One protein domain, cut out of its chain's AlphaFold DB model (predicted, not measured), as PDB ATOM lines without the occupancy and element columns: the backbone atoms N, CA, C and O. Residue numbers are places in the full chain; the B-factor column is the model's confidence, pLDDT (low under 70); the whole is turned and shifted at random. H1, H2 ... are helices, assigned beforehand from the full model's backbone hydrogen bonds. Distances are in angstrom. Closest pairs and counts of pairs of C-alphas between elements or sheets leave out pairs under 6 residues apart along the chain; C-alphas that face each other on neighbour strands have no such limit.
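What this domain is: This is residues 554 to 599 of the 739 residues of the protein "MRC1 domain-containing protein" of Ophiocordyceps camponoti-rufipedis (UniProt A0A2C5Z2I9). The model is a hook of three helices: the long helix H1 is its shaft, the short H2 turns the corner, and H3 folds back towards H1 without touching it. The first part of H1, residues 554 to 566, sticks out free and makes much of the length. The printed part has 46 residues, 40 of them in the named helices H1, H2 and H3, in that order; it is all helix, with no named strand. It is loose, with a radius of gyration of the C-alphas of 12.6 A, and only just elongated, spanning 38 by 19 by 11 A.

How they stand to each other: H1, residues 554 to 574, is close to but not clearly touching H2, residues 578 to 585; their closest C-alphas, those of Leu 574 and Val 580, are 6.6 A apart. The two run opposite ways at a steep tilt of 66 degrees. H2 and H3, residues 588 to 598, touch only at the corner by their link, and only just, with 3 pairs of C-alphas within 8 A. Their closest C-alphas, those of Val 584 and Glu 590, are 4.7 A apart, and their lines are about perpendicular at 85 degrees. H1 and H3 are near each other, with 5 pairs of C-alphas within 10 A but no pair within 8 A. Every O i to N i+4 pair is within hydrogen-bond range in H1 and H3, and 3 of 4 are in H2.

Where its parts are: H1 begins at C-alpha 554 (178.014, 169.935, 182.592) and measures 30.2 A from first to last C-alpha. H2 measures 10.5 A and begins at C-alpha 578 (154.080, 195.777, 168.614). H3 measures 15.3 A and ends at C-alpha 598 (171.798, 181.887, 164.386).

The domain as a whole: The C-alphas of Thr 554 and Arg 579, the two farthest apart, are 39.2 A apart. Without residues 554 to 566 the body spans 24 by 20 by 9 A. The printed part has no cut, and both links are tight. Mean pLDDT of the printed part is 75.0, with residues 554 to 557 and 597 to 599 under 70.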
ATOM      1  N   THR A 554     179.022 169.368 181.688       57.28
ATOM      2  CA  THR A 554     178.014 169.935 182.592       57.28
ATOM      3  C   THR A 554     178.031 171.463 182.677       57.28
ATOM      4  O   THR A 554     176.960 172.071 182.646       57.28
ATOM      5  N   GLU A 555     179.205 172.096 182.749       62.94
ATOM      6  CA  GLU A 555     179.323 173.557 182.820       62.94
ATOM      7  C   GLU A 555     179.161 174.185 181.429       62.94
ATOM      8  O   GLU A 555     178.411 175.149 181.280       62.94
ATOM      9  N   ARG A 556     179.692 173.557 180.368       66.94
ATOM     10  CA  ARG A 556     179.379 173.943 178.979       66.94
ATOM     11  C   ARG A 556     177.866 173.931 178.705       66.94
ATOM     12  O   ARG A 556     177.333 174.891 178.146       66.94
ATOM     13  N   ARG A 557     177.137 172.911 179.182       66.81
ATOM     14  CA  ARG A 557     175.659 172.850 179.133       66.81
ATOM     15  C   ARG A 557     174.975 173.912 180.005       66.81
ATOM     16  O   ARG A 557     173.916 174.409 179.619       66.81
ATOM     17  N   ARG A 558     175.538 174.285 181.163       70.12
ATOM     18  CA  ARG A 558     175.021 175.382 182.010       70.12
ATOM     19  C   ARG A 558     175.170 176.728 181.300       70.12
ATOM     20  O   ARG A 558     174.172 177.428 181.139       70.12
ATOM     21  N   ARG A 559     176.357 177.030 180.769       71.44
ATOM     22  CA  ARG A 559     176.649 178.222 179.954       71.44
ATOM     23  C   ARG A 559     175.754 178.310 178.715       71.44
ATOM     24  O   ARG A 559     175.157 179.356 178.475       71.44
ATOM     25  N   GLN A 560     175.548 177.205 177.990       74.62
ATOM     26  CA  GLN A 560     174.583 177.144 176.881       74.62
ATOM     27  C   GLN A 560     173.148 177.467 177.328       74.62
ATOM     28  O   GLN A 560     172.485 178.279 176.687       74.62
ATOM     29  N   ARG A 561     172.672 176.903 178.448       76.81
ATOM     30  CA  ARG A 561     171.338 177.215 179.004       76.81
ATOM     31  C   ARG A 561     171.203 178.677 179.436       76.81
ATOM     32  O   ARG A 561     170.129 179.253 179.269       76.81
ATOM     33  N   VAL A 562     172.267 179.296 179.951       74.94
ATOM     34  CA  VAL A 562     172.292 180.733 180.274       74.94
ATOM     35  C   VAL A 562     172.268 181.582 178.996       74.94
ATOM     36  O   VAL A 562     171.427 182.475 178.902       74.94
ATOM     37  N   LYS A 563     173.078 181.265 177.971       76.62
ATOM     38  CA  LYS A 563     173.047 181.951 176.659       76.62
ATOM     39  C   LYS A 563     171.663 181.831 176.002       76.62
ATOM     40  O   LYS A 563     171.118 182.840 175.561       76.62
ATOM     41  N   GLN A 564     171.043 180.648 176.036       77.75
ATOM     42  CA  GLN A 564     169.667 180.420 175.568       77.75
ATOM     43  C   GLN A 564     168.633 181.244 176.349       77.75
ATOM     44  O   GLN A 564     167.786 181.881 175.732       77.75
ATOM     45  N   ARG A 565     168.703 181.296 177.689       77.56
ATOM     46  CA  ARG A 565     167.793 182.119 178.512       77.56
ATOM     47  C   ARG A 565     167.969 183.619 178.262       77.56
ATOM     48  O   ARG A 565     166.970 184.323 178.130       77.56
ATOM     49  N   ARG A 566     169.210 184.106 178.140       79.25
ATOM     50  CA  ARG A 566     169.510 185.503 177.773       79.25
ATOM     51  C   ARG A 566     168.938 185.827 176.393       79.25
ATOM     52  O   ARG A 566     168.253 186.835 176.254       79.25
ATOM     53  N   HIS A 567     169.124 184.949 175.406       73.44
ATOM     54  CA  HIS A 567     168.587 185.166 174.062       73.44
ATOM     55  C   HIS A 567     167.056 185.046 173.992       73.44
ATOM     56  O   HIS A 567     166.425 185.800 173.257       73.44
ATOM     57  N   ALA A 568     166.437 184.171 174.788       79.94
ATOM     58  CA  ALA A 568     164.983 184.105 174.921       79.94
ATOM     59  C   ALA A 568     164.412 185.393 175.540       79.94
ATOM     60  O   ALA A 568     163.400 185.888 175.056       79.94
ATOM     61  N   LYS A 569     165.095 185.981 176.536       85.94
ATOM     62  CA  LYS A 569     164.716 187.275 177.132       85.94
ATOM     63  C   LYS A 569     164.867 188.442 176.146       85.94
ATOM     64  O   LYS A 569     163.999 189.308 176.097       85.94
ATOM     65  N   MET A 570     165.928 188.445 175.331       76.62
ATOM     66  CA  MET A 570     166.086 189.409 174.230       76.62
ATOM     67  C   MET A 570     165.004 189.223 173.159       76.62
ATOM     68  O   MET A 570     164.411 190.205 172.724       76.62
ATOM     69  N   ARG A 571     164.677 187.975 172.786       78.31
ATOM     70  CA  ARG A 571     163.573 187.666 171.864       78.31
ATOM     71  C   ARG A 571     162.245 188.183 172.422       78.31
ATOM     72  O   ARG A 571     161.570 188.930 171.732       78.31
ATOM     73  N   SER A 572     161.892 187.881 173.673       78.56
ATOM     74  CA  SER A 572     160.644 188.381 174.273       78.56
ATOM     75  C   SER A 572     160.584 189.907 174.386       78.56
ATOM     76  O   SER A 572     159.493 190.454 174.335       78.56
ATOM     77  N   ALA A 573     161.725 190.595 174.514       81.19
ATOM     78  CA  ALA A 573     161.766 192.057 174.481       81.19
ATOM     79  C   ALA A 573     161.495 192.602 173.067       81.19
ATOM     80  O   ALA A 573     160.664 193.485 172.912       81.19
ATOM     81  N   LEU A 574     162.116 192.026 172.031       76.25
ATOM     82  CA  LEU A 574     161.865 192.416 170.635       76.25
ATOM     83  C   LEU A 574     160.427 192.119 170.177       76.25
ATOM     84  O   LEU A 574     159.891 192.850 169.361       76.25
ATOM     85  N   TYR A 575     159.787 191.075 170.710       79.06
ATOM     86  CA  TYR A 575     158.372 190.768 170.449       79.06
ATOM     87  C   TYR A 575     157.389 191.581 171.318       79.06
ATOM     88  O   TYR A 575     156.181 191.464 171.119       79.06
ATOM     89  N   ALA A 576     157.874 192.371 172.285       80.38
ATOM     90  CA  ALA A 576     157.038 193.293 173.058       80.38
ATOM     91  C   ALA A 576     156.808 194.626 172.319       80.38
ATOM     92  O   ALA A 576     155.806 195.291 172.571       80.38
ATOM     93  N   ASP A 577     157.691 194.985 171.383       81.88
ATOM     94  CA  ASP A 577     157.466 196.089 170.452       81.88
ATOM     95  C   ASP A 577     156.445 195.651 169.387       81.88
ATOM     96  O   ASP A 577     156.760 194.874 168.483       81.88
ATOM     97  N   GLU A 578     155.216 196.168 169.470       80.06
ATOM     98  CA  GLU A 578     154.080 195.777 168.614       80.06
ATOM     99  C   GLU A 578     154.430 195.815 167.114       80.06
ATOM    100  O   GLU A 578     154.201 194.855 166.386       80.06
ATOM    101  N   ARG A 579     155.141 196.861 166.674       78.75
ATOM    102  CA  ARG A 579     155.597 197.024 165.279       78.75
ATOM    103  C   ARG A 579     156.537 195.914 164.797       78.75
ATOM    104  O   ARG A 579     156.600 195.646 163.602       78.75
ATOM    105  N   VAL A 580     157.308 195.303 165.698       75.50
ATOM    106  CA  VAL A 580     158.201 194.179 165.379       75.50
ATOM    107  C   VAL A 580     157.414 192.872 165.394       75.50
ATOM    108  O   VAL A 580     157.615 192.035 164.518       75.50
ATOM    109  N   LYS A 581     156.473 192.722 166.333       78.62
ATOM    110  CA  LYS A 581     155.530 191.598 166.384       78.62
ATOM    111  C   LYS A 581     154.726 191.481 165.081       78.62
ATOM    112  O   LYS A 581     154.742 190.410 164.480       78.62
ATOM    113  N   ASP A 582     154.151 192.578 164.585       81.88
ATOM    114  CA  ASP A 582     153.385 192.617 163.327       81.88
ATOM    115  C   ASP A 582     154.225 192.174 162.110       81.88
ATOM    116  O   ASP A 582     153.788 191.368 161.287       81.88
ATOM    117  N   LEU A 583     155.473 192.654 162.012       75.06
ATOM    118  CA  LEU A 583     156.409 192.271 160.945       75.06
ATOM    119  C   LEU A 583     156.812 190.789 161.014       75.06
ATOM    120  O   LEU A 583     157.106 190.170 159.989       75.06
ATOM    121  N   VAL A 584     156.846 190.220 162.217       74.19
ATOM    122  CA  VAL A 584     157.260 188.838 162.468       74.19
ATOM    123  C   VAL A 584     156.112 187.843 162.278       74.19
ATOM    124  O   VAL A 584     156.352 186.760 161.742       74.19
ATOM    125  N   GLU A 585     154.872 188.217 162.605       77.31
ATOM    126  CA  GLU A 585     153.667 187.434 162.281       77.31
ATOM    127  C   GLU A 585     153.492 187.238 160.759       77.31
ATOM    128  O   GLU A 585     152.946 186.225 160.326       77.31
ATOM    129  N   GLY A 586     154.083 188.113 159.935       79.06
ATOM    130  CA  GLY A 586     154.224 187.935 158.482       79.06
ATOM    131  C   GLY A 586     155.146 186.786 158.022       79.06
ATOM    132  O   GLY A 586     155.371 186.634 156.821       79.06
ATOM    133  N   GLY A 587     155.718 185.990 158.936       76.94
ATOM    134  CA  GLY A 587     156.475 184.754 158.665       76.94
ATOM    135  C   GLY A 587     157.890 184.961 158.108       76.94
ATOM    136  O   GLY A 587     158.861 184.434 158.652       76.94
ATOM    137  N   ALA A 588     158.040 185.789 157.070       75.75
ATOM    138  CA  ALA A 588     159.344 186.215 156.559       75.75
ATOM    139  C   ALA A 588     160.142 186.999 157.620       75.75
ATOM    140  O   ALA A 588     161.361 186.844 157.722       75.75
ATOM    141  N   GLY A 589     159.452 187.779 158.462       78.00
ATOM    142  CA  GLY A 589     160.056 188.451 159.609       78.00
ATOM    143  C   GLY A 589     160.564 187.479 160.678       78.00
ATOM    144  O   GLY A 589     161.651 187.703 161.206       78.00
ATOM    145  N   GLU A 590     159.868 186.365 160.960       79.00
ATOM    146  CA  GLU A 590     160.408 185.352 161.884       79.00
ATOM    147  C   GLU A 590     161.676 184.706 161.316       79.00
ATOM    148  O   GLU A 590     162.657 184.556 162.044       79.00
ATOM    149  N   ALA A 591     161.701 184.381 160.020       73.94
ATOM    150  CA  ALA A 591     162.893 183.830 159.375       73.94
ATOM    151  C   ALA A 591     164.102 184.783 159.469       73.94
ATOM    152  O   ALA A 591     165.205 184.338 159.782       73.94
ATOM    153  N   PHE A 592     163.889 186.090 159.272       79.31
ATOM    154  CA  PHE A 592     164.933 187.116 159.370       79.31
ATOM    155  C   PHE A 592     165.413 187.364 160.813       79.31
ATOM    156  O   PHE A 592     166.614 187.418 161.075       79.31
ATOM    157  N   VAL A 593     164.496 187.454 161.782       77.44
ATOM    158  CA  VAL A 593     164.852 187.576 163.211       77.44
ATOM    159  C   VAL A 593     165.566 186.313 163.709       77.44
ATOM    160  O   VAL A 593     166.459 186.398 164.553       77.44
ATOM    161  N   ARG A 594     165.228 185.141 163.158       77.31
ATOM    162  CA  ARG A 594     165.891 183.870 163.456       77.31
ATOM    163  C   ARG A 594     167.292 183.769 162.850       77.31
ATOM    164  O   ARG A 594     168.185 183.313 163.557       77.31
ATOM    165  N   SER A 595     167.519 184.202 161.607       77.81
ATOM    166  CA  SER A 595     168.858 184.141 160.999       77.81
ATOM    167  C   SER A 595     169.852 185.077 161.697       77.81
ATOM    168  O   SER A 595     170.946 184.639 162.042       77.81
ATOM    169  N   MET A 596     169.436 186.302 162.049       70.75
ATOM    170  CA  MET A 596     170.250 187.219 162.870       70.75
ATOM    171  C   MET A 596     170.603 186.656 164.263       70.75
ATOM    172  O   MET A 596     171.564 187.107 164.884       70.75
ATOM    173  N   GLN A 597     169.835 185.685 164.767       64.50
ATOM    174  CA  GLN A 597     170.105 184.974 166.020       64.50
ATOM    175  C   GLN A 597     171.039 183.757 165.830       64.50
ATOM    176  O   GLN A 597     171.750 183.383 166.766       64.50
ATOM    177  N   GLU A 598     171.046 183.123 164.655       56.38
ATOM    178  CA  GLU A 598     171.798 181.887 164.386       56.38
ATOM    179  C   GLU A 598     173.281 182.176 164.079       56.38
ATOM    180  O   GLU A 598     174.157 181.537 164.668       56.38
ATOM    181  N   ASP A 599     173.570 183.245 163.319       58.12
ATOM    182  CA  ASP A 599     174.934 183.726 163.002       58.12
ATOM    183  C   ASP A 599     175.788 184.063 164.254       58.12
ATOM    184  O   ASP A 599     177.013 184.162 164.179       58.12
TER     185      ASP A 599